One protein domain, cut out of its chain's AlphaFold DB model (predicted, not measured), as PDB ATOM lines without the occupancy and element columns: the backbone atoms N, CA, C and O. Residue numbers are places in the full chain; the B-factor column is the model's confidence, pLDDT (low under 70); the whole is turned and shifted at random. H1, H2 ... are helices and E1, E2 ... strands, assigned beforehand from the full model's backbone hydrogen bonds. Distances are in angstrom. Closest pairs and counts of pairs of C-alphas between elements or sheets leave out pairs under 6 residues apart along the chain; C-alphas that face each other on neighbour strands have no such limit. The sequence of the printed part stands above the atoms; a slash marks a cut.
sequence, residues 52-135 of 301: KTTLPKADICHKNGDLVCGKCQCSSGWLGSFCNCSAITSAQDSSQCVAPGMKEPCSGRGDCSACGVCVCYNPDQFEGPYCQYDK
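Overview. This is residues 52 to 135 of the 301 residues of the protein "integrin beta-4-like" of Notothenia coriiceps (black rockcod) (UniProt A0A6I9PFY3). With little regular structure, this model makes two loop-rich lobes: hairpin E1-E2 in one, hairpin E3-E4 with small helices H2 and H3 packed on it in the other, and H1 between. The 84 printed residues, 28 in named elements, run E1 E2 H1 H2 H3 E3 E4, mixed class, both sheets antiparallel. It is only just loose, close to compact, with radius of gyration of the C-alphas 14.7 A and spans 41 by 27 by 18 A.

Arrangement. Look at hairpin E1, residues 65 to 68, and E2, 71 to 74: N 66 and O 73 are within hydrogen-bond range, 2.9 A. In hairpin E3, 110 to 113, and E4, 117 to 120, N 113 and O 117 are within range, 2.8 A. H2, 94 to 97, touches H3, 105 to 108; the closest C-alphas, Cys 97 and Pro 105, are 4.7 A apart. The closest C-alphas of H3 and E4, Cys 106 and Cys 118, are 5.5 A apart. H1, 87 to 90, touches no helix. These helices are too short for O i to N i+4 pairs.

Along the chain. Find C-alpha 65 at (57.874, -9.184, 45.762), where E1 begins; E4, 9.7 A long, ends at C-alpha 120, (42.919, 10.936, 38.840).

Size, cuts and confidence. The farthest C-alphas, Lys 52 and Lys 103, are 45.4 A apart. The printed part has no cut; E2 to H1 is a long link; residues 88 to 93 have pLDDT under 70.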
ATOM      1  N   LYS A  52      70.792  -1.597  49.710       82.50
ATOM      2  CA  LYS A  52      71.710  -2.719  49.965       82.50
ATOM      3  C   LYS A  52      71.048  -3.830  50.781       82.50
ATOM      4  O   LYS A  52      71.515  -4.965  50.762       82.50
ATOM      5  N   THR A  53      69.986  -3.499  51.520       82.94
ATOM      6  CA  THR A  53      69.268  -4.437  52.390       82.94
ATOM      7  C   THR A  53      67.911  -4.760  51.782       82.94
ATOM      8  O   THR A  53      66.885  -4.194  52.158       82.94
ATOM      9  N   THR A  54      67.912  -5.684  50.830       87.88
ATOM     10  CA  THR A  54      66.688  -6.213  50.227       87.88
ATOM     11  C   THR A  54      66.152  -7.362  51.070       87.88
ATOM     12  O   THR A  54      66.890  -8.295  51.387       87.88
ATOM     13  N   LEU A  55      64.863  -7.319  51.417       91.31
ATOM     14  CA  LEU A  55      64.174  -8.455  52.032       91.31
ATOM     15  C   LEU A  55      63.412  -9.223  50.946       91.31
ATOM     16  O   LEU A  55      62.334  -8.776  50.537       91.31
ATOM     17  N   PRO A  56      63.952 -10.353  50.456       92.56
ATOM     18  CA  PRO A  56      63.331 -11.089  49.372       92.56
ATOM     19  C   PRO A  56      62.030 -11.750  49.825       92.56
ATOM     20  O   PRO A  56      61.947 -12.255  50.948       92.56
ATOM     21  N   LYS A  57      61.025 -11.783  48.943       91.44
ATOM     22  CA  LYS A  57      59.696 -12.378  49.194       91.44
ATOM     23  C   LYS A  57      59.119 -11.976  50.553       91.44
ATOM     24  O   LYS A  57      58.629 -12.821  51.305       91.44
ATOM     25  N   ALA A  58      59.194 -10.689  50.871       92.94
ATOM     26  CA  ALA A  58      58.758 -10.173  52.158       92.94
ATOM     27  C   ALA A  58      57.256 -10.427  52.380       92.94
ATOM     28  O   ALA A  58      56.443 -10.272  51.463       92.94
ATOM     29  N   ASP A  59      56.873 -10.761  53.616       93.12
ATOM     30  CA  ASP A  59      55.470 -11.012  53.979       93.12
ATOM     31  C   ASP A  59      54.578  -9.787  53.722       93.12
ATOM     32  O   ASP A  59      53.455  -9.933  53.245       93.12
ATOM     33  N   ILE A  60      55.097  -8.572  53.950       91.38
ATOM     34  CA  ILE A  60      54.396  -7.308  53.653       91.38
ATOM     35  C   ILE A  60      54.121  -7.117  52.153       91.38
ATOM     36  O   ILE A  60      53.171  -6.436  51.782       91.38
ATOM     37  N   CYS A  61      54.920  -7.754  51.294       92.19
ATOM     38  CA  CYS A  61      54.742  -7.784  49.845       92.19
ATOM     39  C   CYS A  61      54.018  -9.067  49.393       92.19
ATOM     40  O   CYS A  61      54.216  -9.537  48.272       92.19
ATOM     41  N   HIS A  62      53.250  -9.699  50.292       90.50
ATOM     42  CA  HIS A  62      52.503 -10.937  50.055       90.50
ATOM     43  C   HIS A  62      53.355 -12.111  49.536       90.50
ATOM     44  O   HIS A  62      52.834 -13.009  48.879       90.50
ATOM     45  N   LYS A  63      54.669 -12.123  49.813       92.69
ATOM     46  CA  LYS A  63      55.647 -13.078  49.244       92.69
ATOM     47  C   LYS A  63      55.743 -13.057  47.710       92.69
ATOM     48  O   LYS A  63      56.380 -13.933  47.123       92.69
ATOM     49  N   ASN A  64      55.159 -12.039  47.082       92.19
ATOM     50  CA  ASN A  64      55.094 -11.827  45.637       92.19
ATOM     51  C   ASN A  64      56.053 -10.724  45.161       92.19
ATOM     52  O   ASN A  64      56.022 -10.318  44.001       92.19
ATOM     53  N   GLY A  65      56.895 -10.215  46.053       92.94
ATOM     54  CA  GLY A  65      57.874  -9.184  45.762       92.94
ATOM     55  C   GLY A  65      58.872  -9.022  46.895       92.94
ATOM     56  O   GLY A  65      58.704  -9.585  47.981       92.94
ATOM     57  N   ASP A  66      59.891  -8.226  46.626       93.81
ATOM     58  CA  ASP A  66      60.981  -7.960  47.552       93.81
ATOM     59  C   ASP A  66      60.787  -6.576  48.176       93.81
ATOM     60  O   ASP A  66      60.393  -5.631  47.492       93.81
ATOM     61  N   LEU A  67      61.029  -6.427  49.478       92.75
ATOM     62  CA  LEU A  67      60.960  -5.119  50.132       92.75
ATOM     63  C   LEU A  67      62.326  -4.434  50.027       92.75
ATOM     64  O   LEU A  67      63.304  -4.903  50.612       92.75
ATOM     65  N   VAL A  68      62.368  -3.304  49.321       93.19
ATOM     66  CA  VAL A  68      63.566  -2.484  49.106       93.19
ATOM     67  C   VAL A  68      63.273  -1.066  49.585       93.19
ATOM     68  O   VAL A  68      62.350  -0.413  49.100       93.19
ATOM     69  N   CYS A  69      64.032  -0.587  50.575       89.06
ATOM     70  CA  CYS A  69      63.885   0.761  51.139       89.06
ATOM     71  C   CYS A  69      62.429   1.159  51.501       89.06
ATOM     72  O   CYS A  69      61.994   2.287  51.276       89.06
ATOM     73  N   GLY A  70      61.645   0.214  52.036       87.19
ATOM     74  CA  GLY A  70      60.252   0.449  52.439       87.19
ATOM     75  C   GLY A  70      59.218   0.416  51.305       87.19
ATOM     76  O   GLY A  70      58.055   0.734  51.547       87.19
ATOM     77  N   LYS A  71      59.604   0.018  50.087       90.38
ATOM     78  CA  LYS A  71      58.698  -0.207  48.951       90.38
ATOM     79  C   LYS A  71      58.782  -1.651  48.466       90.38
ATOM     80  O   LYS A  71      59.858  -2.240  48.480       90.38
ATOM     81  N   CYS A  72      57.659  -2.212  48.026       91.19
ATOM     82  CA  CYS A  72      57.638  -3.541  47.426       91.19
ATOM     83  C   CYS A  72      58.001  -3.475  45.938       91.19
ATOM     84  O   CYS A  72      57.338  -2.791  45.158       91.19
ATOM     85  N   GLN A  73      59.033  -4.213  45.543       91.94
ATOM     86  CA  GLN A  73      59.390  -4.487  44.158       91.94
ATOM     87  C   GLN A  73      58.749  -5.814  43.744       91.94
ATOM     88  O   GLN A  73      59.201  -6.891  44.132       91.94
ATOM     89  N   CYS A  74      57.644  -5.741  43.001       90.38
ATOM     90  CA  CYS A  74      56.850  -6.918  42.661       90.38
ATOM     91  C   CYS A  74      57.530  -7.809  41.621       90.38
ATOM     92  O   CYS A  74      58.113  -7.333  40.648       90.38
ATOM     93  N   SER A  75      57.404  -9.121  41.820       90.56
ATOM     94  CA  SER A  75      57.790 -10.123  40.827       90.56
ATOM     95  C   SER A  75      56.896 -10.024  39.588       90.56
ATOM     96  O   SER A  75      55.755  -9.562  39.662       90.56
ATOM     97  N   SER A  76      57.394 -10.492  38.443       87.25
ATOM     98  CA  SER A  76      56.654 -10.475  37.177       87.25
ATOM     99  C   SER A  76      55.252 -11.079  37.327       87.25
ATOM    100  O   SER A  76      55.092 -12.183  37.846       87.25
ATOM    101  N   GLY A  77      54.238 -10.349  36.861       83.94
ATOM    102  CA  GLY A  77      52.836 -10.760  36.966       83.94
ATOM    103  C   GLY A  77      52.123 -10.318  38.247       83.94
ATOM    104  O   GLY A  77      50.927 -10.573  38.357       83.94
ATOM    105  N   TRP A  78      52.793  -9.620  39.171       86.75
ATOM    106  CA  TRP A  78      52.178  -9.017  40.357       86.75
ATOM    107  C   TRP A  78      52.235  -7.490  40.317       86.75
ATOM    108  O   TRP A  78      53.209  -6.901  39.854       86.75
ATOM    109  N   LEU A  79      51.173  -6.852  40.800       82.75
ATOM    110  CA  LEU A  79      50.943  -5.411  40.751       82.75
ATOM    111  C   LEU A  79      50.426  -4.897  42.103       82.75
ATOM    112  O   LEU A  79      49.990  -5.668  42.963       82.75
ATOM    113  N   GLY A  80      50.453  -3.573  42.256       79.06
ATOM    114  CA  GLY A  80      50.033  -2.868  43.466       79.06
ATOM    115  C   GLY A  80      51.189  -2.586  44.427       79.06
ATOM    116  O   GLY A  80      52.240  -3.219  44.370       79.06
ATOM    117  N   SER A  81      50.986  -1.639  45.344       83.75
ATOM    118  CA  SER A  81      52.018  -1.177  46.290       83.75
ATOM    119  C   SER A  81      52.537  -2.264  47.237       83.75
ATOM    120  O   SER A  81      53.614  -2.110  47.805       83.75
ATOM    121  N   PHE A  82      51.772  -3.347  47.401       87.12
ATOM    122  CA  PHE A  82      52.092  -4.497  48.247       87.12
ATOM    123  C   PHE A  82      52.127  -5.820  47.461       87.12
ATOM    124  O   PHE A  82      52.144  -6.887  48.064       87.12
ATOM    125  N   CYS A  83      52.126  -5.784  46.121       88.06
ATOM    126  CA  CYS A  83      52.140  -6.983  45.266       88.06
ATOM    127  C   CYS A  83      50.997  -7.975  45.555       88.06
ATOM    128  O   CYS A  83      51.147  -9.194  45.440       88.06
ATOM    129  N   ASN A  84      49.845  -7.448  45.960       85.12
ATOM    130  CA  ASN A  84      48.667  -8.222  46.335       85.12
ATOM    131  C   ASN A  84      47.795  -8.611  45.130       85.12
ATOM    132  O   ASN A  84      46.916  -9.458  45.274       85.12
ATOM    133  N   CYS A  85      48.026  -8.028  43.952       79.62
ATOM    134  CA  CYS A  85      47.206  -8.273  42.770       79.62
ATOM    135  C   CYS A  85      47.962  -8.993  41.666       79.62
ATOM    136  O   CYS A  85      49.065  -8.595  41.307       79.62
ATOM    137  N   SER A  86      47.325  -9.993  41.062       81.00
ATOM    138  CA  SER A  86      47.830 -10.623  39.844       81.00
ATOM    139  C   SER A  86      47.426  -9.809  38.616       81.00
ATOM    140  O   SER A  86      46.240  -9.518  38.428       81.00
ATOM    141  N   ALA A  87      48.409  -9.509  37.762       71.81
ATOM    142  CA  ALA A  87      48.290  -8.733  36.529       71.81
ATOM    143  C   ALA A  87      47.211  -9.267  35.574       71.81
ATOM    144  O   ALA A  87      46.579  -8.491  34.862       71.81
ATOM    145  N   ILE A  88      46.973 -10.580  35.592       66.50
ATOM    146  CA  ILE A  88      46.011 -11.264  34.720       66.50
ATOM    147  C   ILE A  88      44.571 -10.966  35.160       66.50
ATOM    148  O   ILE A  88      43.717 -10.647  34.340       66.50
ATOM    149  N   THR A  89      44.302 -11.030  36.464       63.34
ATOM    150  CA  THR A  89      42.978 -10.763  37.052       63.34
ATOM    151  C   THR A  89      42.640  -9.276  37.114       63.34
ATOM    152  O   THR A  89      41.481  -8.901  36.989       63.34
ATOM    153  N   SER A  90      43.642  -8.413  37.279       57.72
ATOM    154  CA  SER A  90      43.444  -6.969  37.432       57.72
ATOM    155  C   SER A  90      43.219  -6.203  36.127       57.72
ATOM    156  O   SER A  90      42.829  -5.043  36.177       57.72
ATOM    157  N   ALA A  91      43.489  -6.810  34.968       53.91
ATOM    158  CA  ALA A  91      43.339  -6.155  33.668       53.91
ATOM    159  C   ALA A  91      41.879  -6.081  33.176       53.91
ATOM    160  O   ALA A  91      41.616  -5.447  32.158       53.91
ATOM    161  N   GLN A  92      40.938  -6.747  33.854       55.56
ATOM    162  CA  GLN A  92      39.580  -6.961  33.336       55.56
ATOM    163  C   GLN A  92      38.459  -6.430  34.234       55.56
ATOM    164  O   GLN A  92      37.325  -6.348  33.772       55.56
ATOM    165  N   ASP A  93      38.742  -6.053  35.484       68.19
ATOM    166  CA  ASP A  93      37.688  -5.764  36.456       68.19
ATOM    167  C   ASP A  93      37.733  -4.324  36.981       68.19
ATOM    168  O   ASP A  93      38.293  -4.024  38.037       68.19
ATOM    169  N   SER A  94      37.102  -3.413  36.237       70.31
ATOM    170  CA  SER A  94      36.922  -2.015  36.647       70.31
ATOM    171  C   SER A  94      35.950  -1.848  37.821       70.31
ATOM    172  O   SER A  94      35.876  -0.755  38.390       70.31
ATOM    173  N   SER A  95      35.241  -2.911  38.233       76.75
ATOM    174  CA  SER A  95      34.340  -2.866  39.391       76.75
ATOM    175  C   SER A  95      35.086  -2.581  40.699       76.75
ATOM    176  O   SER A  95      34.536  -1.940  41.593       76.75
ATOM    177  N   GLN A  96      36.373  -2.941  40.774       79.12
ATOM    178  CA  GLN A  96      37.242  -2.671  41.926       79.12
ATOM    179  C   GLN A  96      37.486  -1.174  42.162       79.12
ATOM    180  O   GLN A  96      37.809  -0.766  43.275       79.12
ATOM    181  N   CYS A  97      37.300  -0.353  41.127       86.88
ATOM    182  CA  CYS A  97      37.454   1.096  41.170       86.88
ATOM    183  C   CYS A  97      36.133   1.839  41.413       86.88
ATOM    184  O   CYS A  97      36.102   3.069  41.331       86.88
ATOM    185  N   VAL A  98      35.031   1.135  41.686       88.62
ATOM    186  CA  VAL A  98      33.733   1.754  41.973       88.62
ATOM    187  C   VAL A  98      33.551   1.851  43.485       88.62
ATOM    188  O   VAL A  98      33.462   0.843  44.185       88.62
ATOM    189  N   ALA A  99      33.486   3.076  44.008       85.25
ATOM    190  CA  ALA A  99      33.236   3.292  45.430       85.25
ATOM    191  C   ALA A  99      31.803   2.861  45.820       85.25
ATOM    192  O   ALA A  99      30.887   2.968  44.999       85.25
ATOM    193  N   PRO A 100      31.556   2.454  47.080       82.69
ATOM    194  CA  PRO A 100      30.208   2.150  47.556       82.69
ATOM    195  C   PRO A 100      29.249   3.331  47.334       82.69
ATOM    196  O   PRO A 100      29.478   4.428  47.835       82.69
ATOM    197  N   GLY A 101      28.174   3.106  46.573       83.12
ATOM    198  CA  GLY A 101      27.188   4.140  46.230       83.12
ATOM    199  C   GLY A 101      27.515   4.968  44.982       83.12
ATOM    200  O   GLY A 101      26.679   5.763  44.555       83.12
ATOM    201  N   MET A 102      28.675   4.755  44.358       83.81
ATOM    202  CA  MET A 102      29.007   5.320  43.050       83.81
ATOM    203  C   MET A 102      28.627   4.350  41.927       83.81
ATOM    204  O   MET A 102      28.538   3.142  42.127       83.81
ATOM    205  N   LYS A 103      28.384   4.896  40.733       85.62
ATOM    206  CA  LYS A 103      28.072   4.110  39.526       85.62
ATOM    207  C   LYS A 103      29.261   3.977  38.582       85.62
ATOM    208  O   LYS A 103      29.343   3.002  37.846       85.62
ATOM    209  N   GLU A 104      30.155   4.960  38.598       89.56
ATOM    210  CA  GLU A 104      31.279   5.041  37.672       89.56
ATOM    211  C   GLU A 104      32.599   4.704  38.380       89.56
ATOM    212  O   GLU A 104      32.815   5.156  39.513       89.56
ATOM    213  N   PRO A 105      33.500   3.945  37.727       89.62
ATOM    214  CA  PRO A 105      34.859   3.740  38.209       89.62
ATOM    215  C   PRO A 105      35.571   5.077  38.409       89.62
ATOM    216  O   PRO A 105      35.439   5.986  37.587       89.62
ATOM    217  N   CYS A 106      36.313   5.212  39.507       91.38
ATOM    218  CA  CYS A 106      37.074   6.419  39.839       91.38
ATOM    219  C   CYS A 106      36.233   7.706  39.792       91.38
ATOM    220  O   CYS A 106      36.738   8.781  39.465       91.38
ATOM    221  N   SER A 107      34.930   7.591  40.078       92.50
ATOM    222  CA  SER A 107      33.966   8.695  40.037       92.50
ATOM    223  C   SER A 107      33.916   9.431  38.685       92.50
ATOM    224  O   SER A 107      33.584  10.616  38.654       92.50
ATOM    225  N   GLY A 108      34.316   8.768  37.589       92.19
ATOM    226  CA  GLY A 108      34.428   9.364  36.250       92.19
ATOM    227  C   GLY A 108      35.567  10.386  36.102       92.19
ATOM    228  O   GLY A 108      35.643  11.098  35.103       92.19
ATOM    229  N   ARG A 109      36.448  10.499  37.106       93.62
ATOM    230  CA  ARG A 109      37.477  11.552  37.232       93.62
ATOM    231  C   ARG A 109      38.905  11.010  37.167       93.62
ATOM    232  O   ARG A 109      39.854  11.712  37.527       93.62
ATOM    233  N   GLY A 110      39.064   9.772  36.719       91.62
ATOM    234  CA  GLY A 110      40.357   9.129  36.576       91.62
ATOM    235  C   GLY A 110      40.273   7.794  35.860       91.62
ATOM    236  O   GLY A 110      39.185   7.279  35.603       91.62
ATOM    237  N   ASP A 111      41.445   7.235  35.596       89.12
ATOM    238  CA  ASP A 111      41.605   5.907  35.031       89.12
ATOM    239  C   ASP A 111      41.730   4.868  36.143       89.12
ATOM    240  O   ASP A 111      42.491   5.032  37.102       89.12
ATOM    241  N   CYS A 112      40.996   3.767  36.001       87.50
ATOM    242  CA  CYS A 112      41.166   2.602  36.857       87.50
ATOM    243  C   CYS A 112      42.417   1.849  36.407       87.50
ATOM    244  O   CYS A 112      42.403   1.132  35.405       87.50
ATOM    245  N   SER A 113      43.514   2.037  37.132       80.62
ATOM    246  CA  SER A 113      44.715   1.242  36.920       80.62
ATOM    247  C   SER A 113      44.523  -0.171  37.472       80.62
ATOM    248  O   SER A 113      43.622  -0.450  38.270       80.62
ATOM    249  N   ALA A 114      45.378  -1.087  37.025       73.31
ATOM    250  CA  ALA A 114      45.369  -2.455  37.512       73.31
ATOM    251  C   ALA A 114      45.438  -2.489  39.049       73.31
ATOM    252  O   ALA A 114      46.126  -1.670  39.656       73.31
ATOM    253  N   CYS A 115      44.763  -3.472  39.656       76.31
ATOM    254  CA  CYS A 115      44.677  -3.676  41.106       76.31
ATOM    255  C   CYS A 115      43.689  -2.725  41.811       76.31
ATOM    256  O   CYS A 115      43.796  -2.502  43.014       76.31
ATOM    257  N   GLY A 116      42.724  -2.161  41.071       78.56
ATOM    258  CA  GLY A 116      41.651  -1.349  41.649       78.56
ATOM    259  C   GLY A 116      42.104   0.028  42.139       78.56
ATOM    260  O   GLY A 116      41.445   0.626  42.985       78.56
ATOM    261  N   VAL A 117      43.244   0.525  41.647       84.62
ATOM    262  CA  VAL A 117      43.802   1.821  42.050       84.62
ATOM    263  C   VAL A 117      43.398   2.881  41.034       84.62
ATOM    264  O   VAL A 117      43.691   2.755  39.848       84.62
ATOM    265  N   CYS A 118      42.761   3.957  41.487       88.31
ATOM    266  CA  CYS A 118      42.394   5.067  40.614       88.31
ATOM    267  C   CYS A 118      43.534   6.074  40.437       88.31
ATOM    268  O   CYS A 118      44.125   6.540  41.412       88.31
ATOM    269  N   VAL A 119      43.793   6.460  39.188       90.12
ATOM    270  CA  VAL A 119      44.699   7.552  38.816       90.12
ATOM    271  C   VAL A 119      43.859   8.730  38.336       90.12
ATOM    272  O   VAL A 119      43.269   8.685  37.262       90.12
ATOM    273  N   CYS A 120      43.773   9.786  39.142       92.62
ATOM    274  CA  CYS A 120      42.919  10.936  38.840       92.62
ATOM    275  C   CYS A 120      43.500  11.792  37.705       92.62
ATOM    276  O   CYS A 120      44.695  12.086  37.716       92.62
ATOM    277  N   TYR A 121      42.659  12.258  36.773       92.38
ATOM    278  CA  TYR A 121      43.106  13.061  35.622       92.38
ATOM    279  C   TYR A 121      43.757  14.390  36.039       92.38
ATOM    280  O   TYR A 121      44.765  14.791  35.465       92.38
ATOM    281  N   ASN A 122      43.212  15.039  37.074       91.06
ATOM    282  CA  ASN A 122      43.719  16.294  37.635       91.06
ATOM    283  C   ASN A 122      44.012  16.115  39.135       91.06
ATOM    284  O   ASN A 122      43.141  16.422  39.948       91.06
ATOM    285  N   PRO A 123      45.202  15.642  39.543       87.12
ATOM    286  CA  PRO A 123      45.516  15.369  40.953       87.12
ATOM    287  C   PRO A 123      45.540  16.626  41.848       87.12
ATOM    288  O   PRO A 123      45.380  16.533  43.071       87.12
ATOM    289  N   ASP A 124      45.694  17.813  41.254       87.44
ATOM    290  CA  ASP A 124      45.582  19.099  41.959       87.44
ATOM    291  C   ASP A 124      44.130  19.460  42.301       87.44
ATOM    292  O   ASP A 124      43.885  20.211  43.244       87.44
ATOM    293  N   GLN A 125      43.164  18.904  41.567       90.75
ATOM    294  CA  GLN A 125      41.739  19.150  41.762       90.75
ATOM    295  C   GLN A 125      41.041  17.970  42.440       90.75
ATOM    296  O   GLN A 125      40.226  18.182  43.327       90.75
ATOM    297  N   PHE A 126      41.339  16.737  42.046       92.31
ATOM    298  CA  PHE A 126      40.656  15.542  42.527       92.31
ATOM    299  C   PHE A 126      41.567  14.682  43.391       92.31
ATOM    300  O   PHE A 126      42.753  14.521  43.108       92.31
ATOM    301  N   GLU A 127      40.997  14.100  44.441       90.75
ATOM    302  CA  GLU A 127      41.708  13.211  45.354       90.75
ATOM    303  C   GLU A 127      40.814  12.122  45.947       90.75
ATOM    304  O   GLU A 127      39.599  12.070  45.739       90.75
ATOM    305  N   GLY A 128      41.453  11.264  46.740       89.56
ATOM    306  CA  GLY A 128      40.845  10.102  47.361       89.56
ATOM    307  C   GLY A 128      41.098   8.822  46.563       89.56
ATOM    308  O   GLY A 128      41.521   8.876  45.409       89.56
ATOM    309  N   PRO A 129      40.837   7.656  47.177       88.88
ATOM    310  CA  PRO A 129      41.077   6.346  46.564       88.88
ATOM    311  C   PRO A 129      40.287   6.108  45.272       88.88
ATOM    312  O   PRO A 129      40.695   5.287  44.460       88.88
ATOM    313  N   TYR A 130      39.186   6.835  45.074       91.75
ATOM    314  CA  TYR A 130      38.309   6.731  43.911       91.75
ATOM    315  C   TYR A 130      38.117   8.084  43.211       91.75
ATOM    316  O   TYR A 130      37.093   8.289  42.558       91.75
ATOM    317  N   CYS A 131      39.054   9.028  43.389       92.88
ATOM    318  CA  CYS A 131      38.980  10.394  42.846       92.88
ATOM    319  C   CYS A 131      37.663  11.122  43.179       92.88
ATOM    320  O   CYS A 131      37.170  11.942  42.403       92.88
ATOM    321  N   GLN A 132      37.061  10.776  44.320       91.50
ATOM    322  CA  GLN A 132      35.707  11.183  44.677       91.50
ATOM    323  C   GLN A 132      35.633  12.593  45.269       91.50
ATOM    324  O   GLN A 132      34.561  13.198  45.279       91.50
ATOM    325  N   TYR A 133      36.750  13.118  45.774       92.56
ATOM    326  CA  TYR A 133      36.791  14.423  46.420       92.56
ATOM    327  C   TYR A 133      37.338  15.472  45.465       92.56
ATOM    328  O   TYR A 133      38.375  15.268  44.841       92.56
ATOM    329  N   ASP A 134      36.650  16.606  45.377       92.00
ATOM    330  CA  ASP A 134      37.115  17.783  44.651       92.00
ATOM    331  C   ASP A 134      37.653  18.816  45.646       92.00
ATOM    332  O   ASP A 134      36.900  19.404  46.427       92.00
ATOM    333  N   LYS A 135      38.963  19.057  45.591       89.00
ATOM    334  CA  LYS A 135      39.700  20.015  46.419       89.00
ATOM    335  C   LYS A 135      39.209  21.453  46.254       89.00
ATOM    336  O   LYS A 135      39.481  22.294  47.102       89.00
TER     337      LYS A 135